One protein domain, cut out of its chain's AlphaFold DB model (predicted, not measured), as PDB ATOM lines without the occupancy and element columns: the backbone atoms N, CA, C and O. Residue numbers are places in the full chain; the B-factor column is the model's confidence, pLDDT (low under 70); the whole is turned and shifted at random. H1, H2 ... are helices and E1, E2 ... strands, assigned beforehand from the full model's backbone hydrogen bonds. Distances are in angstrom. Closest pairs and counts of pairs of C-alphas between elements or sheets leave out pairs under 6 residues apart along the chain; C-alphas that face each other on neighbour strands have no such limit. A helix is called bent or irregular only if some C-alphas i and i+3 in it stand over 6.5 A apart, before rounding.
ATOM      1  N   GLU A   7     197.230 241.163 170.102       95.25
ATOM      2  CA  GLU A   7     196.432 240.053 170.626       95.25
ATOM      3  C   GLU A   7     195.036 240.083 169.996       95.25
ATOM      4  O   GLU A   7     194.325 241.081 170.096       95.25
ATOM      5  N   TYR A   8     194.639 238.975 169.369       95.62
ATOM      6  CA  TYR A   8     193.352 238.815 168.696       95.62
ATOM      7  C   TYR A   8     192.571 237.677 169.349       95.62
ATOM      8  O   TYR A   8     193.082 236.564 169.478       95.62
ATOM      9  N   LYS A   9     191.328 237.953 169.759       96.44
ATOM     10  CA  LYS A   9     190.453 236.980 170.429       96.44
ATOM     11  C   LYS A   9     189.292 236.593 169.533       96.44
ATOM     12  O   LYS A   9     188.607 237.460 168.997       96.44
ATOM     13  N   ILE A  10     189.069 235.292 169.404       95.12
ATOM     14  CA  ILE A  10     187.982 234.703 168.626       95.12
ATOM     15  C   ILE A  10     187.232 233.740 169.542       95.12
ATOM     16  O   ILE A  10     187.843 232.872 170.161       95.12
ATOM     17  N   THR A  11     185.911 233.863 169.606       97.25
ATOM     18  CA  THR A  11     185.052 232.910 170.318       97.25
ATOM     19  C   THR A  11     184.251 232.122 169.295       97.25
ATOM     20  O   THR A  11     183.483 232.706 168.531       97.25
ATOM     21  N   LEU A  12     184.429 230.801 169.275       95.88
ATOM     22  CA  LEU A  12     183.612 229.889 168.480       95.88
ATOM     23  C   LEU A  12     182.668 229.132 169.404       95.88
ATOM     24  O   LEU A  12     183.129 228.449 170.314       95.88
ATOM     25  N   GLU A  13     181.373 229.193 169.121       96.62
ATOM     26  CA  GLU A  13     180.358 228.360 169.759       96.62
ATOM     27  C   GLU A  13     179.677 227.473 168.714       96.62
ATOM     28  O   GLU A  13     179.319 227.936 167.630       96.62
ATOM     29  N   THR A  14     179.487 226.194 169.034       92.56
ATOM     30  CA  THR A  14     178.706 225.264 168.214       92.56
ATOM     31  C   THR A  14     177.685 224.534 169.066       92.56
ATOM     32  O   THR A  14     177.995 224.095 170.173       92.56
ATOM     33  N   VAL A  15     176.492 224.327 168.509       93.12
ATOM     34  CA  VAL A  15     175.438 223.508 169.113       93.12
ATOM     35  C   VAL A  15     175.153 222.323 168.201       93.12
ATOM     36  O   VAL A  15     174.807 222.508 167.034       93.12
ATOM     37  N   THR A  16     175.282 221.106 168.724       90.25
ATOM     38  CA  THR A  16     174.982 219.871 167.985       90.25
ATOM     39  C   THR A  16     174.096 218.936 168.803       90.25
ATOM     40  O   THR A  16     173.980 219.080 170.017       90.25
ATOM     41  N   TYR A  17     173.449 217.982 168.132       90.19
ATOM     42  CA  TYR A  17     172.635 216.952 168.774       90.19
ATOM     43  C   TYR A  17     173.182 215.581 168.392       90.19
ATOM     44  O   TYR A  17     173.287 215.271 167.202       90.19
ATOM     45  N   LYS A  18     173.589 214.777 169.378       89.31
ATOM     46  CA  LYS A  18     174.217 213.464 169.149       89.31
ATOM     47  C   LYS A  18     173.720 212.425 170.157       89.31
ATOM     48  O   LYS A  18     173.368 212.799 171.273       89.31
ATOM     49  N   PRO A  19     173.742 211.121 169.822       89.06
ATOM     50  CA  PRO A  19     173.309 210.076 170.749       89.06
ATOM     51  C   PRO A  19     174.173 209.947 172.009       89.06
ATOM     52  O   PRO A  19     173.699 209.501 173.048       89.06
ATOM     53  N   VAL A  20     175.445 210.338 171.916       88.88
ATOM     54  CA  VAL A  20     176.436 210.231 172.992       88.88
ATOM     55  C   VAL A  20     176.954 211.624 173.327       88.88
ATOM     56  O   VAL A  20     177.287 212.389 172.421       88.88
ATOM     57  N   ALA A  21     177.032 211.940 174.618       88.31
ATOM     58  CA  ALA A  21     177.673 213.156 175.098       88.31
ATOM     59  C   ALA A  21     179.196 213.075 174.910       88.31
ATOM     60  O   ALA A  21     179.825 212.062 175.216       88.31
ATOM     61  N   GLY A  22     179.802 214.155 174.429       87.56
ATOM     62  CA  GLY A  22     181.249 214.268 174.309       87.56
ATOM     63  C   GLY A  22     181.677 215.388 173.373       87.56
ATOM     64  O   GLY A  22     180.854 215.996 172.693       87.56
ATOM     65  N   LYS A  23     182.988 215.638 173.339       88.19
ATOM     66  CA  LYS A  23     183.598 216.578 172.397       88.19
ATOM     67  C   LYS A  23     183.323 216.133 170.962       88.19
ATOM     68  O   LYS A  23     183.487 214.952 170.638       88.19
ATOM     69  N   THR A  24     182.957 217.066 170.095       88.44
ATOM     70  CA  THR A  24     182.713 216.767 168.688       88.44
ATOM     71  C   THR A  24     183.945 217.049 167.837       88.44
ATOM     72  O   THR A  24     184.690 218.013 168.037       88.44
ATOM     73  N   LYS A  25     184.168 216.188 166.836       87.38
ATOM     74  CA  LYS A  25     185.216 216.425 165.837       87.38
ATOM     75  C   LYS A  25     184.889 217.645 164.971       87.38
ATOM     76  O   LYS A  25     185.789 218.352 164.536       87.38
ATOM     77  N   ASP A  26     183.600 217.894 164.784       84.94
ATOM     78  CA  ASP A  26     183.017 218.997 164.029       84.94
ATOM     79  C   ASP A  26     183.469 220.347 164.619       84.94
ATOM     80  O   ASP A  26     184.030 221.173 163.894       84.94
ATOM     81  N   HIS A  27     183.341 220.528 165.941       90.81
ATOM     82  CA  HIS A  27     183.836 221.712 166.647       90.81
ATOM     83  C   HIS A  27     185.360 221.850 166.547       90.81
ATOM     84  O   HIS A  27     185.870 222.912 166.195       90.81
ATOM     85  N   GLU A  28     186.105 220.769 166.800       91.31
ATOM     86  CA  GLU A  28     187.573 220.788 166.736       91.31
ATOM     87  C   GLU A  28     188.097 221.182 165.347       91.31
ATOM     88  O   GLU A  28     189.036 221.973 165.231       91.31
ATOM     89  N   ASN A  29     187.480 220.665 164.284       89.56
ATOM     90  CA  ASN A  29     187.855 220.998 162.914       89.56
ATOM     91  C   ASN A  29     187.609 222.483 162.611       89.56
ATOM     92  O   ASN A  29     188.455 223.116 161.981       89.56
ATOM     93  N   LEU A  30     186.496 223.056 163.087       90.75
ATOM     94  CA  LEU A  30     186.203 224.485 162.932       90.75
ATOM     95  C   LEU A  30     187.192 225.369 163.701       90.75
ATOM     96  O   LEU A  30     187.684 226.345 163.136       90.75
ATOM     97  N   VAL A  31     187.537 225.011 164.944       94.12
ATOM     98  CA  VAL A  31     188.574 225.709 165.729       94.12
ATOM     99  C   VAL A  31     189.894 225.740 164.962       94.12
ATOM    100  O   VAL A  31     190.469 226.808 164.751       94.12
ATOM    101  N   ASN A  32     190.352 224.580 164.484       92.81
ATOM    102  CA  ASN A  32     191.603 224.477 163.735       92.81
ATOM    103  C   ASN A  32     191.554 225.267 162.423       92.81
ATOM    104  O   ASN A  32     192.532 225.913 162.055       92.81
ATOM    105  N   ALA A  33     190.421 225.248 161.721       92.06
ATOM    106  CA  ALA A  33     190.252 226.007 160.492       92.06
ATOM    107  C   ALA A  33     190.312 227.524 160.736       92.06
ATOM    108  O   ALA A  33     190.976 228.226 159.972       92.06
ATOM    109  N   LEU A  34     189.696 228.024 161.814       93.75
ATOM    110  CA  LEU A  34     189.781 229.434 162.211       93.75
ATOM    111  C   LEU A  34     191.221 229.838 162.529       93.75
ATOM    112  O   LEU A  34     191.719 230.802 161.949       93.75
ATOM    113  N   ILE A  35     191.918 229.061 163.362       95.75
ATOM    114  CA  ILE A  35     193.338 229.277 163.687       95.75
ATOM    115  C   ILE A  35     194.182 229.325 162.403       95.75
ATOM    116  O   ILE A  35     194.982 230.238 162.201       95.75
ATOM    117  N   ASN A  36     193.960 228.375 161.494       94.00
ATOM    118  CA  ASN A  36     194.700 228.268 160.239       94.00
ATOM    119  C   ASN A  36     194.317 229.320 159.198       94.00
ATOM    120  O   ASN A  36     195.038 229.470 158.210       94.00
ATOM    121  N   SER A  37     193.211 230.041 159.377       95.06
ATOM    122  CA  SER A  37     192.803 231.131 158.486       95.06
ATOM    123  C   SER A  37     193.485 232.457 158.819       95.06
ATOM    124  O   SER A  37     193.609 233.304 157.939       95.06
ATOM    125  N   PHE A  38     193.997 232.619 160.041       97.25
ATOM    126  CA  PHE A  38     194.647 233.848 160.487       97.25
ATOM    127  C   PHE A  38     195.958 234.120 159.739       97.25
ATOM    128  O   PHE A  38     196.787 233.221 159.542       97.25
ATOM    129  N   ARG A  39     196.163 235.369 159.328       96.94
ATOM    130  CA  ARG A  39     197.346 235.841 158.607       96.94
ATOM    131  C   ARG A  39     197.860 237.117 159.246       96.94
ATOM    132  O   ARG A  39     197.098 238.057 159.439       96.94
ATOM    133  N   TYR A  40     199.160 237.149 159.511       96.62
ATOM    134  CA  TYR A  40     199.906 238.376 159.759       96.62
ATOM    135  C   TYR A  40     200.729 238.678 158.511       96.62
ATOM    136  O   TYR A  40     201.573 237.868 158.134       96.62
ATOM    137  N   GLU A  41     200.477 239.802 157.854       96.69
ATOM    138  CA  GLU A  41     201.085 240.147 156.574       96.69
ATOM    139  C   GLU A  41     201.718 241.533 156.607       96.69
ATOM    140  O   GLU A  41     201.184 242.472 157.191       96.69
ATOM    141  N   THR A  42     202.864 241.665 155.954       96.19
ATOM    142  CA  THR A  42     203.563 242.939 155.824       96.19
ATOM    143  C   THR A  42     204.449 242.933 154.590       96.19
ATOM    144  O   THR A  42     204.992 241.892 154.209       96.19
ATOM    145  N   ASP A  43     204.601 244.099 153.973       96.31
ATOM    146  CA  ASP A  43     205.528 244.352 152.869       96.31
ATOM    147  C   ASP A  43     206.828 245.044 153.322       96.31
ATOM    148  O   ASP A  43     207.647 245.444 152.491       96.31
ATOM    149  N   LEU A  44     207.043 245.164 154.641       95.12
ATOM    150  CA  LEU A  44     208.310 245.611 155.215       95.12
ATOM    151  C   LEU A  44     209.453 244.665 154.824       95.12
ATOM    152  O   LEU A  44     209.300 243.442 154.779       95.12
ATOM    153  N   ILE A  45     210.632 245.252 154.618       95.62
ATOM    154  CA  ILE A  45     211.858 244.527 154.287       95.62
ATOM    155  C   ILE A  45     212.727 244.464 155.537       95.62
ATOM    156  O   ILE A  45     213.113 245.485 156.107       95.62
ATOM    157  N   TYR A  46     213.059 243.258 155.959       95.12
ATOM    158  CA  TYR A  46     213.842 242.984 157.152       95.12
ATOM    159  C   TYR A  46     215.289 242.658 156.798       95.12
ATOM    160  O   TYR A  46     215.612 242.340 155.653       95.12
ATOM    161  N   ILE A  47     216.164 242.734 157.797       95.12
ATOM    162  CA  ILE A  47     217.548 242.279 157.705       95.12
ATOM    163  C   ILE A  47     217.759 241.072 158.623       95.12
ATOM    164  O   ILE A  47     217.408 241.114 159.803       95.12
ATOM    165  N   THR A  48     218.318 239.991 158.077       95.69
ATOM    166  CA  THR A  48     218.693 238.800 158.857       95.69
ATOM    167  C   THR A  48     219.998 239.020 159.618       95.69
ATOM    168  O   THR A  48     220.769 239.939 159.322       95.69
ATOM    169  N   ASP A  49     220.335 238.104 160.527       93.81
ATOM    170  CA  ASP A  49     221.632 238.118 161.229       93.81
ATOM    171  C   ASP A  49     222.822 237.948 160.266       93.81
ATOM    172  O   ASP A  49     223.956 238.326 160.570       93.81
ATOM    173  N   ARG A  50     222.561 237.417 159.064       94.25
ATOM    174  CA  ARG A  50     223.527 237.270 157.965       94.25
ATOM    175  C   ARG A  50     223.605 238.499 157.061       94.25
ATOM    176  O   ARG A  50     224.343 238.478 156.081       94.25
ATOM    177  N   ARG A  51     222.891 239.575 157.408       93.31
ATOM    178  CA  ARG A  51     222.780 240.822 156.638       93.31
ATOM    179  C   ARG A  51     222.097 240.655 155.280       93.31
ATOM    180  O   ARG A  51     222.385 241.400 154.350       93.31
ATOM    181  N   GLU A  52     221.189 239.693 155.167       95.00
ATOM    182  CA  GLU A  52     220.404 239.472 153.950       95.00
ATOM    183  C   GLU A  52     219.080 240.239 154.047       95.00
ATOM    184  O   GLU A  52     218.439 240.239 155.100       95.00
ATOM    185  N   ALA A  53     218.673 240.892 152.955       95.69
ATOM    186  CA  ALA A  53     217.368 241.537 152.854       95.69
ATOM    187  C   ALA A  53     216.286 240.482 152.592       95.69
ATOM    188  O   ALA A  53     216.352 239.759 151.595       95.69
ATOM    189  N   VAL A  54     215.293 240.396 153.477       96.75
ATOM    190  CA  VAL A  54     214.233 239.380 153.419       96.75
ATOM    191  C   VAL A  54     212.858 239.968 153.727       96.75
ATOM    192  O   VAL A  54     212.753 241.009 154.373       96.75
ATOM    193  N   ASN A  55     211.789 239.297 153.305       96.44
ATOM    194  CA  ASN A  55     210.440 239.600 153.781       96.44
ATOM    195  C   ASN A  55     210.161 238.903 155.126       96.44
ATOM    196  O   ASN A  55     211.016 238.192 155.665       96.44
ATOM    197  N   ILE A  56     208.956 239.078 155.680       95.62
ATOM    198  CA  ILE A  56     208.629 238.512 156.998       95.62
ATOM    199  C   ILE A  56     208.720 236.983 157.048       95.62
ATOM    200  O   ILE A  56     208.991 236.451 158.113       95.62
ATOM    201  N   ASN A  57     208.566 236.268 155.927       95.38
ATOM    202  CA  ASN A  57     208.732 234.810 155.856       95.38
ATOM    203  C   ASN A  57     210.198 234.370 155.702       95.38
ATOM    204  O   ASN A  57     210.451 233.210 155.383       95.38
ATOM    205  N   ASN A  58     211.159 235.279 155.891       95.56
ATOM    206  CA  ASN A  58     212.587 235.027 155.710       95.56
ATOM    207  C   ASN A  58     212.974 234.653 154.262       95.56
ATOM    208  O   ASN A  58     214.015 234.034 154.040       95.56
ATOM    209  N   ASN A  59     212.152 235.030 153.273       95.69
ATOM    210  CA  ASN A  59     212.473 234.852 151.857       95.69
ATOM    211  C   ASN A  59     213.292 236.049 151.350       95.69
ATOM    212  O   ASN A  59     212.906 237.182 151.649       95.69
ATOM    213  N   PRO A  60     214.378 235.837 150.579       95.88
ATOM    214  CA  PRO A  60     215.171 236.921 150.006       95.88
ATOM    215  C   PRO A  60     214.330 237.865 149.153       95.88
ATOM    216  O   PRO A  60     213.569 237.413 148.301       95.88
ATOM    217  N   VAL A  61     214.522 239.166 149.356       95.94
ATOM    218  CA  VAL A  61     213.858 240.211 148.574       95.94
ATOM    219  C   VAL A  61     214.684 240.544 147.339       95.94
ATOM    220  O   VAL A  61     215.907 240.699 147.408       95.94
ATOM    221  N   ARG A  62     214.019 240.666 146.186       92.94
ATOM    222  CA  ARG A  62     214.683 241.011 144.923       92.94
ATOM    223  C   ARG A  62     215.234 242.439 144.929       92.94
ATOM    224  O   ARG A  62     214.652 243.354 145.507       92.94
ATOM    225  N   SER A  63     216.342 242.617 144.208       90.69
ATOM    226  CA  SER A  63     216.922 243.922 143.900       90.69
ATOM    227  C   SER A  63     216.880 244.171 142.394       90.69
ATOM    228  O   SER A  63     217.424 243.378 141.623       90.69
ATOM    229  N   ILE A  64     216.238 245.260 141.966       86.50
ATOM    230  CA  ILE A  64     216.142 245.669 140.560       86.50
ATOM    231  C   ILE A  64     216.775 247.052 140.422       86.50
ATOM    232  O   ILE A  64     216.389 248.000 141.099       86.50
ATOM    233  N   GLY A  65     217.802 247.174 139.576       83.06
ATOM    234  CA  GLY A  65     218.519 248.444 139.399       83.06
ATOM    235  C   GLY A  65     219.139 248.991 140.695       83.06
ATOM    236  O   GLY A  65     219.246 250.203 140.850       83.06
ATOM    237  N   GLY A  66     219.497 248.114 141.642       82.25
ATOM    238  CA  GLY A  66     220.039 248.492 142.953       82.25
ATOM    239  C   GLY A  66     218.991 248.893 143.997       82.25
ATOM    240  O   GLY A  66     219.363 249.231 145.119       82.25
ATOM    241  N   LYS A  67     217.693 248.832 143.667       86.44
ATOM    242  CA  LYS A  67     216.581 249.103 144.589       86.44
ATOM    243  C   LYS A  67     215.982 247.802 145.091       86.44
ATOM    244  O   LYS A  67     215.774 246.888 144.300       86.44
ATOM    245  N   LEU A  68     215.746 247.700 146.395       92.31
ATOM    246  CA  LEU A  68     215.021 246.564 146.967       92.31
ATOM    247  C   LEU A  68     213.529 246.715 146.674       92.31
ATOM    248  O   LEU A  68     212.967 247.783 146.892       92.31
ATOM    249  N   GLU A  69     212.891 245.652 146.205       92.69
ATOM    250  CA  GLU A  69     211.464 245.668 145.884       92.69
ATOM    251  C   GLU A  69     210.603 245.376 147.118       92.69
ATOM    252  O   GLU A  69     211.005 244.649 148.024       92.69
ATOM    253  N   LYS A  70     209.385 245.923 147.160       91.94
ATOM    254  CA  LYS A  70     208.416 245.556 148.200       91.94
ATOM    255  C   LYS A  70     207.834 244.190 147.868       91.94
ATOM    256  O   LYS A  70     207.143 244.035 146.863       91.94
ATOM    257  N   GLU A  71     208.101 243.207 148.716       94.50
ATOM    258  CA  GLU A  71     207.596 241.848 148.542       94.50
ATOM    259  C   GLU A  71     206.817 241.423 149.785       94.50
ATOM    260  O   GLU A  71     207.428 241.036 150.785       94.50
ATOM    261  N   PRO A  72     205.471 241.480 149.738       95.50
ATOM    262  CA  PRO A  72     204.638 241.037 150.843       95.50
ATOM    263  C   PRO A  72     204.979 239.612 151.276       95.50
ATOM    264  O   PRO A  72     205.112 238.703 150.452       95.50
ATOM    265  N   GLY A  73     205.094 239.411 152.583       95.88
ATOM    266  CA  GLY A  73     205.112 238.090 153.199       95.88
ATOM    267  C   GLY A  73     203.971 237.965 154.203       95.88
ATOM    268  O   GLY A  73     203.585 238.951 154.830       95.88
ATOM    269  N   ALA A  74     203.449 236.751 154.366       96.25
ATOM    270  CA  ALA A  74     202.376 236.439 155.301       96.25
ATOM    271  C   ALA A  74     202.746 235.236 156.176       96.25
ATOM    272  O   ALA A  74     202.996 234.132 155.685       96.25
ATOM    273  N   VAL A  75     202.747 235.434 157.490       96.06
ATOM    274  CA  VAL A  75     202.915 234.381 158.493       96.06
ATOM    275  C   VAL A  75     201.542 233.825 158.861       96.06
ATOM    276  O   VAL A  75     200.561 234.558 158.997       96.06
ATOM    277  N   SER A  76     201.467 232.507 159.020       95.75
ATOM    278  CA  SER A  76     200.273 231.798 159.490       95.75
ATOM    279  C   SER A  76     200.669 230.779 160.547       95.75
ATOM    280  O   SER A  76     201.844 230.476 160.702       95.75
ATOM    281  N   VAL A  77     199.709 230.185 161.251       91.62
ATOM    282  CA  VAL A  77     200.033 229.144 162.243       91.62
ATOM    283  C   VAL A  77     200.698 227.922 161.596       91.62
ATOM    284  O   VAL A  77     201.627 227.355 162.161       91.62
ATOM    285  N   MET A  78     200.288 227.572 160.372       90.50
ATOM    286  CA  MET A  78     200.884 226.475 159.598       90.50
ATOM    287  C   MET A  78     202.285 226.800 159.064       90.50
ATOM    288  O   MET A  78     203.073 225.892 158.817       90.50
ATOM    289  N   ASN A  79     202.593 228.084 158.874       94.19
ATOM    290  CA  ASN A  79     203.902 228.569 158.449       94.19
ATOM    291  C   ASN A  79     204.302 229.765 159.316       94.19
ATOM    292  O   ASN A  79     204.153 230.920 158.907       94.19
ATOM    293  N   ASN A  80     204.710 229.454 160.548       94.81
ATOM    294  CA  ASN A  80     204.897 230.432 161.619       94.81
ATOM    295  C   ASN A  80     206.317 231.018 161.683       94.81
ATOM    296  O   ASN A  80     206.589 231.936 162.456       94.81
ATOM    297  N   GLN A  81     207.240 230.467 160.895       94.12
ATOM    298  CA  GLN A  81     208.615 230.937 160.883       94.12
ATOM    299  C   GLN A  81     208.694 232.284 160.175       94.12
ATOM    300  O   GLN A  81     208.279 232.440 159.025       94.12
ATOM    301  N   SER A  82     209.233 233.247 160.906       94.31
ATOM    302  CA  SER A  82     209.529 234.582 160.425       94.31
ATOM    303  C   SER A  82     211.037 234.775 160.236       94.31
ATOM    304  O   SER A  82     211.790 233.799 160.152       94.31
ATOM    305  N   VAL A  83     211.494 236.023 160.150       94.88
ATOM    306  CA  VAL A  83     212.913 236.384 160.001       94.88
ATOM    307  C   VAL A  83     213.774 235.644 161.029       94.88
ATOM    308  O   VAL A  83     213.398 235.514 162.195       94.88
ATOM    309  N   ASN A  84     214.925 235.128 160.591       93.94
ATOM    310  CA  ASN A  84     215.832 234.302 161.400       93.94
ATOM    311  C   ASN A  84     215.189 233.017 161.983       93.94
ATOM    312  O   ASN A  84     215.718 232.430 162.924       93.94
ATOM    313  N   GLY A  85     214.060 232.555 161.434       92.69
ATOM    314  CA  GLY A  85     213.365 231.342 161.881       92.69
ATOM    315  C   GLY A  85     212.562 231.512 163.173       92.69
ATOM    316  O   GLY A  85     212.155 230.516 163.773       92.69
ATOM    317  N   ILE A  86     212.331 232.751 163.616       93.31
ATOM    318  CA  ILE A  86     211.583 233.053 164.841       93.31
ATOM    319  C   ILE A  86     210.098 232.756 164.629       93.31
ATOM    320  O   ILE A  86     209.503 233.221 163.660       93.31
ATOM    321  N   ASN A  87     209.472 232.032 165.556       94.75
ATOM    322  CA  ASN A  87     208.024 231.842 165.547       94.75
ATOM    323  C   ASN A  87     207.320 233.129 165.981       94.75
ATOM    324  O   ASN A  87     207.497 233.576 167.113       94.75
ATOM    325  N   LEU A  88     206.519 233.714 165.091       94.81
ATOM    326  CA  LEU A  88     205.899 235.016 165.345       94.81
ATOM    327  C   LEU A  88     204.559 234.908 166.080       94.81
ATOM    328  O   LEU A  88     204.215 235.771 166.883       94.81
ATOM    329  N   LEU A  89     203.788 233.863 165.798       96.69
ATOM    330  CA  LEU A  89     202.447 233.650 166.326       96.69
ATOM    331  C   LEU A  89     202.476 232.669 167.496       96.69
ATOM    332  O   LEU A  89     203.119 231.622 167.436       96.69
ATOM    333  N   THR A  90     201.733 232.979 168.552       96.75
ATOM    334  CA  THR A  90     201.426 232.055 169.651       96.75
ATOM    335  C   THR A  90     199.919 231.908 169.774       96.75
ATOM    336  O   THR A  90     199.196 232.896 169.656       96.75
ATOM    337  N   ILE A  91     199.452 230.681 170.008       97.62
ATOM    338  CA  ILE A  91     198.029 230.360 170.107       97.62
ATOM    339  C   ILE A  91     197.742 229.797 171.493       97.62
ATOM    340  O   ILE A  91     198.292 228.762 171.862       97.62
ATOM    341  N   ASP A  92     196.844 230.455 172.215       97.50
ATOM    342  CA  ASP A  92     196.255 229.938 173.446       97.50
ATOM    343  C   ASP A  92     194.788 229.594 173.177       97.50
ATOM    344  O   ASP A  92     194.076 230.358 172.519       97.50
ATOM    345  N   THR A  93     194.320 228.452 173.681       97.44
ATOM    346  CA  THR A  93     192.907 228.060 173.572       97.44
ATOM    347  C   THR A  93     192.335 227.693 174.932       97.44
ATOM    348  O   THR A  93     193.019 227.104 175.768       97.44
ATOM    349  N   SER A  94     191.069 228.037 175.147       97.81
ATOM    350  CA  SER A  94     190.282 227.622 176.306       97.81
ATOM    351  C   SER A  94     188.992 226.989 175.809       97.81
ATOM    352  O   SER A  94     188.246 227.615 175.059       97.81
ATOM    353  N   TYR A  95     188.748 225.739 176.197       97.50
ATOM    354  CA  TYR A  95     187.598 224.955 175.757       97.50
ATOM    355  C   TYR A  95     186.649 224.701 176.926       97.50
ATOM    356  O   TYR A  95     187.075 224.275 178.002       97.50
ATOM    357  N   LYS A  96     185.355 224.899 176.683       96.94
ATOM    358  CA  LYS A  96     184.269 224.492 177.577       96.94
ATOM    359  C   LYS A  96     183.187 223.762 176.789       96.94
ATOM    360  O   LYS A  96     182.942 224.069 175.623       96.94
ATOM    361  N   SER A  97     182.507 222.832 177.448       96.12
ATOM    362  CA  SER A  97     181.345 222.149 176.886       96.12
ATOM    363  C   SER A  97     180.263 221.938 177.923       96.12
ATOM    364  O   SER A  97     180.570 221.609 179.069       96.12
ATOM    365  N   ASP A  98     179.021 222.067 177.482       95.88
ATOM    366  CA  ASP A  98     177.824 221.767 178.252       95.88
ATOM    367  C   ASP A  98     176.962 220.726 177.529       95.88
ATOM    368  O   ASP A  98     176.916 220.683 176.292       95.88
ATOM    369  N   PHE A  99     176.296 219.881 178.314       93.62
ATOM    370  CA  PHE A  99     175.516 218.752 177.821       93.62
ATOM    371  C   PHE A  99     174.142 218.726 178.480       93.62
ATOM    372  O   PHE A  99     174.022 218.577 179.694       93.62
ATOM    373  N   GLU A 152     179.433 223.478 172.639       97.00
ATOM    374  CA  GLU A 152     180.888 223.600 172.758       97.00
ATOM    375  C   GLU A 152     181.297 225.037 172.474       97.00
ATOM    376  O   GLU A 152     180.900 225.604 171.454       97.00
ATOM    377  N   THR A 153     182.119 225.616 173.345       98.19
ATOM    378  CA  THR A 153     182.707 226.937 173.137       98.19
ATOM    379  C   THR A 153     184.221 226.845 173.252       98.19
ATOM    380  O   THR A 153     184.736 226.378 174.270       98.19
ATOM    381  N   THR A 154     184.932 227.353 172.251       98.56
ATOM    382  CA  THR A 154     186.379 227.567 172.323       98.56
ATOM    383  C   THR A 154     186.686 229.049 172.189       98.56
ATOM    384  O   THR A 154     186.297 229.691 171.212       98.56
ATOM    385  N   GLU A 155     187.411 229.588 173.161       98.44
ATOM    386  CA  GLU A 155     188.066 230.889 173.058       98.44
ATOM    387  C   GLU A 155     189.481 230.678 172.522       98.44
ATOM    388  O   GLU A 155     190.264 229.917 173.089       98.44
ATOM    389  N   ILE A 156     189.801 231.341 171.417       98.38
ATOM    390  CA  ILE A 156     191.090 231.295 170.731       98.38
ATOM    391  C   ILE A 156     191.731 232.667 170.904       98.38
ATOM    392  O   ILE A 156     191.145 233.679 170.521       98.38
ATOM    393  N   THR A 157     192.937 232.708 171.457       98.12
ATOM    394  CA  THR A 157     193.745 233.925 171.556       98.12
ATOM    395  C   THR A 157     194.987 233.765 170.692       98.12
ATOM    396  O   THR A 157     195.827 232.906 170.955       98.12
ATOM    397  N   ILE A 158     195.100 234.595 169.658       97.31
ATOM    398  CA  ILE A 158     196.242 234.642 168.747       97.31
ATOM    399  C   ILE A 158     197.096 235.844 169.120       97.31
ATOM    400  O   ILE A 158     196.654 236.987 169.016       97.31
ATOM    401  N   LYS A 159     198.326 235.583 169.554       96.88
ATOM    402  CA  LYS A 159     199.300 236.602 169.942       96.88
ATOM    403  C   LYS A 159     200.355 236.729 168.857       96.88
ATOM    404  O   LYS A 159     201.055 235.762 168.563       96.88
ATOM    405  N   VAL A 160     200.475 237.918 168.290       95.75
ATOM    406  CA  VAL A 160     201.535 238.295 167.357       95.75
ATOM    407  C   VAL A 160     202.696 238.863 168.164       95.75
ATOM    408  O   VAL A 160     202.499 239.782 168.957       95.75
ATOM    409  N   ASN A 161     203.895 238.320 167.957       93.94
ATOM    410  CA  ASN A 161     205.135 238.731 168.613       93.94
ATOM    411  C   ASN A 161     205.017 238.785 170.151       93.94
ATOM    412  O   ASN A 161     205.299 239.814 170.762       93.94
ATOM    413  N   LYS A 162     204.575 237.687 170.795       93.81
ATOM    414  CA  LYS A 162     204.256 237.683 172.244       93.81
ATOM    415  C   LYS A 162     205.423 238.135 173.126       93.81
ATOM    416  O   LYS A 162     205.201 238.705 174.191       93.81
ATOM    417  N   ASP A 163     206.646 237.826 172.704       90.94
ATOM    418  CA  ASP A 163     207.871 238.120 173.449       90.94
ATOM    419  C   ASP A 163     208.457 239.492 173.077       90.94
ATOM    420  O   ASP A 163     209.529 239.857 173.554       90.94
ATOM    421  N   ASN A 164     207.739 240.258 172.244       89.31
ATOM    422  CA  ASN A 164     208.105 241.592 171.783       89.31
ATOM    423  C   ASN A 164     209.533 241.637 171.213       89.31
ATOM    424  O   ASN A 164     210.340 242.508 171.543       89.31
ATOM    425  N   ILE A 165     209.853 240.642 170.385       89.75
ATOM    426  CA  ILE A 165     211.159 240.492 169.755       89.75
ATOM    427  C   ILE A 165     211.347 241.626 168.746       89.75
ATOM    428  O   ILE A 165     210.447 241.959 167.969       89.75
ATOM    429  N   ASN A 166     212.539 242.220 168.753       88.56
ATOM    430  CA  ASN A 166     212.896 243.276 167.819       88.56
ATOM    431  C   ASN A 166     213.250 242.684 166.454       88.56
ATOM    432  O   ASN A 166     214.237 241.963 166.322       88.56
ATOM    433  N   PHE A 167     212.496 243.082 165.434       88.88
ATOM    434  CA  PHE A 167     212.859 242.876 164.039       88.88
ATOM    435  C   PHE A 167     213.423 244.172 163.468       88.88
ATOM    436  O   PHE A 167     212.855 245.252 163.657       88.88
ATOM    437  N   TYR A 168     214.556 244.072 162.780       90.88
ATOM    438  CA  TYR A 168     215.203 245.221 162.162       90.88
ATOM    439  C   TYR A 168     214.849 245.286 160.684       90.88
ATOM    440  O   TYR A 168     214.906 244.293 159.962       90.88
ATOM    441  N   THR A 169     214.486 246.483 160.249       91.44
ATOM    442  CA  THR A 169     214.231 246.819 158.853       91.44
ATOM    443  C   THR A 169     215.549 247.046 158.118       91.44
ATOM    444  O   THR A 169     216.508 247.552 158.705       91.44
ATOM    445  N   HIS A 170     215.608 246.700 156.835       91.62
ATOM    446  CA  HIS A 170     216.811 246.897 156.033       91.62
ATOM    447  C   HIS A 170     217.057 248.395 155.759       91.62
ATOM    448  O   HIS A 170     216.139 249.128 155.406       91.62
ATOM    449  N   ALA A 171     218.301 248.868 155.891       87.00
ATOM    450  CA  ALA A 171     218.625 250.303 155.793       87.00
ATOM    451  C   ALA A 171     218.397 250.909 154.392       87.00
ATOM    452  O   ALA A 171     218.148 252.105 154.261       87.00
ATOM    453  N   HIS A 172     218.463 250.076 153.351       87.19
ATOM    454  CA  HIS A 172     218.212 250.457 151.953       87.19
ATOM    455  C   HIS A 172     216.766 250.193 151.496       87.19
ATOM    456  O   HIS A 172     216.524 249.984 150.308       87.19
ATOM    457  N   MET A 173     215.809 250.127 152.425       89.38
ATOM    458  CA  MET A 173     214.386 250.116 152.076       89.38
ATOM    459  C   MET A 173     214.015 251.391 151.320       89.38
ATOM    460  O   MET A 173     214.290 252.456 151.857       89.38
ATOM    461  N   PRO A 174     213.388 251.320 150.133       89.69
ATOM    462  CA  PRO A 174     212.953 252.520 149.433       89.69
ATOM    463  C   PRO A 174     211.973 253.363 150.247       89.69
ATOM    464  O   PRO A 174     211.136 252.845 150.988       89.69
ATOM    465  N   ASP A 175     212.019 254.670 150.031       90.31
ATOM    466  CA  ASP A 175     211.023 255.589 150.560       90.31
ATOM    467  C   ASP A 175     209.611 255.233 150.053       90.31
ATOM    468  O   ASP A 175     209.402 254.849 148.897       90.31
ATOM    469  N   GLY A 176     208.612 255.381 150.923       91.62
ATOM    470  CA  GLY A 176     207.211 255.138 150.583       91.62
ATOM    471  C   GLY A 176     206.398 254.520 151.713       91.62
ATOM    472  O   GLY A 176     206.858 254.394 152.846       91.62
ATOM    473  N   GLU A 177     205.160 254.150 151.393       94.94
ATOM    474  CA  GLU A 177     204.223 253.545 152.342       94.94
ATOM    475  C   GLU A 177     204.372 252.028 152.383       94.94
ATOM    476  O   GLU A 177     204.410 251.372 151.344       94.94
ATOM    477  N   TYR A 178     204.458 251.494 153.585       95.12
ATOM    478  CA  TYR A 178     204.473 250.078 153.907       95.12
ATOM    479  C   TYR A 178     203.280 249.778 154.799       95.12
ATOM    480  O   TYR A 178     202.765 250.679 155.464       95.12
ATOM    481  N   TYR A 179     202.867 248.523 154.869       95.25
ATOM    482  CA  TYR A 179     201.800 248.098 155.754       95.25
ATOM    483  C   TYR A 179     202.219 246.940 156.649       95.25
ATOM    484  O   TYR A 179     203.047 246.087 156.316       95.25
ATOM    485  N   ILE A 180     201.584 246.902 157.810       95.25
ATOM    486  CA  ILE A 180     201.434 245.714 158.634       95.25
ATOM    487  C   ILE A 180     199.937 245.492 158.757       95.25
ATOM    488  O   ILE A 180     199.226 246.392 159.193       95.25
ATOM    489  N   ARG A 181     199.450 244.308 158.399       95.56
ATOM    490  CA  ARG A 181     198.032 243.980 158.514       95.56
ATOM    491  C   ARG A 181     197.807 242.579 159.034       95.56
ATOM    492  O   ARG A 181     198.598 241.664 158.807       95.56
ATOM    493  N   VAL A 182     196.668 242.410 159.676       95.94
ATOM    494  CA  VAL A 182     196.142 241.115 160.073       95.94
ATOM    495  C   VAL A 182     194.848 240.866 159.324       95.94
ATOM    496  O   VAL A 182     194.041 241.774 159.135       95.94
ATOM    497  N   TRP A 183     194.650 239.635 158.867       96.56
ATOM    498  CA  TRP A 183     193.450 239.243 158.140       96.56
ATOM    499  C   TRP A 183     193.118 237.765 158.335       96.56
ATOM    500  O   TRP A 183     193.939 236.971 158.792       96.56
ATOM    501  N   MET A 184     191.885 237.399 158.007       95.69
ATOM    502  CA  MET A 184     191.380 236.028 158.058       95.69
ATOM    503  C   MET A 184     191.106 235.567 156.630       95.69
ATOM    504  O   MET A 184     190.400 236.254 155.896       95.69
ATOM    505  N   ALA A 185     191.657 234.427 156.226       95.06
ATOM    506  CA  ALA A 185     191.381 233.815 154.932       95.06
ATOM    507  C   ALA A 185     190.000 233.145 154.895       95.06
ATOM    508  O   ALA A 185     189.439 232.780 155.927       95.06
ATOM    509  N   ASP A 186     189.476 232.939 153.688       93.38
ATOM    510  CA  ASP A 186     188.276 232.131 153.478       93.38
ATOM    511  C   ASP A 186     188.472 230.701 154.012       93.38
ATOM    512  O   ASP A 186     189.514 230.074 153.796       93.38
ATOM    513  N   ILE A 187     187.440 230.157 154.656       90.44
ATOM    514  CA  ILE A 187     187.408 228.771 155.129       90.44
ATOM    515  C   ILE A 187     186.390 227.995 154.304       90.44
ATOM    516  O   ILE A 187     185.183 228.211 154.406       90.44
ATOM    517  N   ASN A 188     186.873 227.050 153.500       86.81
ATOM    518  CA  ASN A 188     186.008 226.150 152.745       86.81
ATOM    519  C   ASN A 188     185.518 224.999 153.640       86.81
ATOM    520  O   ASN A 188     186.257 224.039 153.884       86.81
ATOM    521  N   LEU A 189     184.265 225.089 154.090       81.88
ATOM    522  CA  LEU A 189     183.616 224.105 154.963       81.88
ATOM    523  C   LEU A 189     183.247 222.808 154.230       81.88
ATOM    524  O   LEU A 189     183.025 221.793 154.879       81.88
ATOM    525  N   ALA A 190     183.234 222.825 152.894       76.88
ATOM    526  CA  ALA A 190     183.046 221.644 152.053       76.88
ATOM    527  C   ALA A 190     184.361 220.917 151.717       76.88
ATOM    528  O   ALA A 190     184.360 219.945 150.963       76.88
ATOM    529  N   SER A 191     185.501 221.400 152.222       70.38
ATOM    530  CA  SER A 191     186.798 220.782 151.946       70.38
ATOM    531  C   SER A 191     187.005 219.488 152.732       70.38
ATOM    532  O   SER A 191     186.521 219.321 153.852       70.38
ATOM    533  N   ASN A 192     187.843 218.606 152.181       59.69
ATOM    534  CA  ASN A 192     188.210 217.335 152.805       59.69
ATOM    535  C   ASN A 192     188.846 217.497 154.193       59.69
ATOM    536  O   ASN A 192     188.932 216.515 154.903       59.69
ATOM    537  N   ASN A 193     189.281 218.691 154.610       60.75
ATOM    538  CA  ASN A 193     189.833 218.918 155.951       60.75
ATOM    539  C   ASN A 193     188.773 218.809 157.063       60.75
ATOM    540  O   ASN A 193     189.120 218.648 158.231       60.75
ATOM    541  N   PHE A 194     187.489 218.827 156.702       64.06
ATOM    542  CA  PHE A 194     186.369 218.483 157.571       64.06
ATOM    543  C   PHE A 194     186.002 217.000 157.345       64.06
ATOM    544  O   PHE A 194     184.900 216.678 156.914       64.06
ATOM    545  N   THR A 195     186.945 216.083 157.609       50.97
ATOM    546  CA  THR A 195     186.928 214.647 157.226       50.97
ATOM    547  C   THR A 195     185.874 213.747 157.894       50.97
ATOM    548  O   THR A 195     185.889 212.538 157.647       50.97
ATOM    549  N   SER A 196     184.941 214.234 158.719       52.22
ATOM    550  CA  SER A 196     183.858 213.346 159.169       52.22
ATOM    551  C   SER A 196     182.970 213.028 157.963       52.22
ATOM    552  O   SER A 196     182.399 213.933 157.359       52.22
ATOM    553  N   ILE A 197     182.822 211.739 157.641       45.47
ATOM    554  CA  ILE A 197     182.049 211.198 156.500       45.47
ATOM    555  C   ILE A 197     180.584 211.709 156.452       45.47
ATOM    556  O   ILE A 197     179.935 211.591 155.422       45.47
ATOM    557  N   ASN A 198     180.092 212.353 157.519       51.88
ATOM    558  CA  ASN A 198     178.767 212.972 157.633       51.88
ATOM    559  C   ASN A 198     178.811 214.368 158.295       51.88
ATOM    560  O   ASN A 198     178.036 214.643 159.212       51.88
ATOM    561  N   ASN A 199     179.732 215.251 157.895       60.94
ATOM    562  CA  ASN A 199     179.728 216.621 158.415       60.94
ATOM    563  C   ASN A 199     178.574 217.442 157.843       60.94
ATOM    564  O   ASN A 199     178.508 217.694 156.641       60.94
ATOM    565  N   ALA A 200     177.709 217.935 158.737       62.78
ATOM    566  CA  ALA A 200     176.601 218.835 158.411       62.78
ATOM    567  C   ALA A 200     177.060 220.134 157.719       62.78
ATOM    568  O   ALA A 200     176.255 220.824 157.103       62.78
ATOM    569  N   TYR A 201     178.352 220.464 157.803       66.31
ATOM    570  CA  TYR A 201     178.930 221.687 157.253       66.31
ATOM    571  C   TYR A 201     179.275 221.618 155.762       66.31
ATOM    572  O   TYR A 201     179.448 222.667 155.145       66.31
ATOM    573  N   ASN A 202     179.314 220.428 155.154       66.75
ATOM    574  CA  ASN A 202     179.683 220.290 153.740       66.75
ATOM    575  C   ASN A 202     178.690 220.999 152.796       66.75
ATOM    576  O   ASN A 202     179.052 221.380 151.686       66.75
ATOM    577  N   SER A 203     177.448 221.208 153.242       69.44
ATOM    578  CA  SER A 203     176.411 221.946 152.513       69.44
ATOM    579  C   SER A 203     176.450 223.464 152.736       69.44
ATOM    580  O   SER A 203     175.757 224.190 152.028       69.44
ATOM    581  N   LEU A 204     177.250 223.962 153.688       74.81
ATOM    582  CA  LEU A 204     177.284 225.381 154.070       74.81
ATOM    583  C   LEU A 204     178.259 226.227 153.230       74.81
ATOM    584  O   LEU A 204     178.290 227.449 153.366       74.81
ATOM    585  N   GLY A 205     179.041 225.607 152.341       82.69
ATOM    586  CA  GLY A 205     179.910 226.315 151.402       82.69
ATOM    587  C   GLY A 205     181.165 226.909 152.049       82.69
ATOM    588  O   GLY A 205     181.993 226.186 152.596       82.69
ATOM    589  N   THR A 206     181.370 228.221 151.913       88.31
ATOM    590  CA  THR A 206     182.590 228.919 152.364       88.31
ATOM    591  C   THR A 206     182.252 229.978 153.405       88.31
ATOM    592  O   THR A 206     181.454 230.873 153.132       88.31
ATOM    593  N   LEU A 207     182.909 229.922 154.564       88.38
ATOM    594  CA  LEU A 207     182.923 231.032 155.509       88.38
ATOM    595  C   LEU A 207     183.890 232.095 154.982       88.38
ATOM    596  O   LEU A 207     185.076 231.816 154.791       88.38
ATOM    597  N   LYS A 208     183.374 233.294 154.709       91.88
ATOM    598  CA  LYS A 208     184.177 234.386 154.160       91.88
ATOM    599  C   LYS A 208     185.088 234.996 155.213       91.88
ATOM    600  O   LYS A 208     184.654 235.297 156.324       91.88
ATOM    601  N   GLY A 209     186.347 235.152 154.828       89.75
ATOM    602  CA  GLY A 209     187.369 235.813 155.613       89.75
ATOM    603  C   GLY A 209     187.150 237.324 155.715       89.75
ATOM    604  O   GLY A 209     186.285 237.899 155.051       89.75
ATOM    605  N   ILE A 210     187.962 237.973 156.546       91.38
ATOM    606  CA  ILE A 210     187.944 239.422 156.776       91.38
ATOM    607  C   ILE A 210     189.297 239.974 156.340       91.38
ATOM    608  O   ILE A 210     190.323 239.558 156.877       91.38
ATOM    609  N   VAL A 211     189.296 240.902 155.379       90.00
ATOM    610  CA  VAL A 211     190.507 241.525 154.826       90.00
ATOM    611  C   VAL A 211     190.294 243.043 154.682       90.00
ATOM    612  O   VAL A 211     189.499 243.434 153.826       90.00
ATOM    613  N   PRO A 212     190.999 243.902 155.450       89.12
ATOM    614  CA  PRO A 212     191.794 243.600 156.648       89.12
ATOM    615  C   PRO A 212     190.919 243.457 157.908       89.12
ATOM    616  O   PRO A 212     189.815 243.994 157.978       89.12
ATOM    617  N   LEU A 213     191.426 242.744 158.916       92.19
ATOM    618  CA  LEU A 213     190.901 242.787 160.287       92.19
ATOM    619  C   LEU A 213     191.477 243.987 161.054       92.19
ATOM    620  O   LEU A 213     190.769 244.628 161.822       92.19
ATOM    621  N   ASP A 214     192.761 244.264 160.836       93.81
ATOM    622  CA  ASP A 214     193.521 245.365 161.426       93.81
ATOM    623  C   ASP A 214     194.663 245.735 160.470       93.81
ATOM    624  O   ASP A 214     195.205 244.855 159.794       93.81
ATOM    625  N   GLU A 215     195.009 247.015 160.377       94.62
ATOM    626  CA  GLU A 215     196.021 247.516 159.444       94.62
ATOM    627  C   GLU A 215     196.697 248.785 159.973       94.62
ATOM    628  O   GLU A 215     196.054 249.718 160.451       94.62
ATOM    629  N   ILE A 216     198.021 248.819 159.850       92.75
ATOM    630  CA  ILE A 216     198.881 249.940 160.208       92.75
ATOM    631  C   ILE A 216     199.696 250.303 158.974       92.75
ATOM    632  O   ILE A 216     200.398 249.454 158.423       92.75
ATOM    633  N   ILE A 217     199.651 251.575 158.584       94.19
ATOM    634  CA  ILE A 217     200.470 252.123 157.503       94.19
ATOM    635  C   ILE A 217     201.698 252.815 158.096       94.19
ATOM    636  O   ILE A 217     201.597 253.605 159.036       94.19
ATOM    637  N   ILE A 218     202.869 252.514 157.542       90.75
ATOM    638  CA  ILE A 218     204.171 253.040 157.946       90.75
ATOM    639  C   ILE A 218     204.766 253.784 156.758       90.75
ATOM    640  O   ILE A 218     205.003 253.201 155.704       90.75
ATOM    641  N   THR A 219     205.066 255.066 156.926       92.19
ATOM    642  CA  THR A 219     205.770 255.840 155.899       92.19
ATOM    643  C   THR A 219     207.267 255.850 156.192       92.19
ATOM    644  O   THR A 219     207.701 256.376 157.216       92.19
ATOM    645  N   VAL A 220     208.065 255.302 155.278       87.06
ATOM    646  CA  VAL A 220     209.530 255.403 155.302       87.06
ATOM    647  C   VAL A 220     209.949 256.645 154.521       87.06
ATOM    648  O   VAL A 220     209.509 256.850 153.385       87.06
ATOM    649  N   LYS A 221     210.772 257.485 155.156       83.38
ATOM    650  CA  LYS A 221     211.377 258.691 154.581       83.38
ATOM    651  C   LYS A 221     212.862 258.752 154.929       83.38
ATOM    652  O   LYS A 221     213.198 258.548 156.095       83.38
TER     653      LYS A 221
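What this domain is: This is residues 7 to 99 and 152 to 221 of the 229 residues of an uncharacterized protein of Acetivibrio saccincola (UniProt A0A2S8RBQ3). A long, loose rod has a four-stranded sheet toward one end and a twisted three-stranded sheet with H1 over one face toward the other; H1 runs straight on into E2 of the four-stranded sheet and so joins the two parts. Long loops, residues 43 to 72 and 161 to 175, extend the end with the four-stranded sheet, and a loop with the short H2 lies on the side of H1 away from the three-stranded sheet. The 163 printed residues hold, in order, E1 H1 E2 E3 E4 E5 E6 H2 E7; the class is mixed, helices and strands, with 73 residues, under half, in named elements. The sheets run E3 - E2 - E6 - E7 and E1 - E5 - E4, both antiparallel. The radius of gyration of the C-alphas is 19.3 A and the spans are 66 by 31 by 25 A.

How they stand to each other: In the larger sheet, E2, residues 38 to 42, and E6, residues 176 to 184, are inner strands, with N 39 and O 183 2.8 A apart. E3, residues 73 to 75, is the edge strand beside E2, with N 75 and O 40 at 2.8 A; E2 and E3 form a hairpin. E7, residues 214 to 220, is the other edge strand, with N 178 and O 218 at 2.8 A across from E6. In the second sheet E5, residues 152 to 160, has E1, residues 7 to 18, and E4, residues 89 to 99, as neighbours; N 10 and O 156 are 2.9 A apart, and N 92 and O 157 2.9 A. H1, residues 25 to 37, is on one face of this sheet, two layers, at a height over the sheet of 9.0 A. It lies over E1 and E5 and runs along the strands, at 19 degrees to E5 on the local plane. Its closest C-alphas to E5 are those of His 27 and Glu 152, 7.0 A. The closest C-alphas of E2 and E5, Tyr 40 and Val 160, are 7.8 A apart. H2, residues 200 to 203, is on neither sheet and only just apart from H1, at 8.4 A. In H1 every O i to N i+4 pair is within hydrogen-bond range; H2 is too short for such a pair, and its one O i to N i+3 pair is not within range.

Where its parts are: E1 begins at C-alpha 7, (196.432, 240.053, 170.626), and is 34.7 A long. E4 measures 32.9 A, E5 and E6 25.9 A each, E7 19.9 A, H1 18.1 A and E2 13.6 A; E3 and H2 are short. H2 is only just irregular, with C-alphas 200 and 203 6.7 A apart. E7 ends at C-alpha 220, (209.530, 255.403, 155.302).

The domain as a whole: The C-alphas farthest apart, of Pro 19 and Gly 65, are 67.1 A apart. Residues 100 to 151 are not printed, and C-alphas 99 and 152 are 8.8 A apart across the cut. The links E2 to E3, E3 to E4, E5 to E6 and E6 to H2 are long. Mean pLDDT of the printed part is 90.2; residues 192 to 203 are under 70.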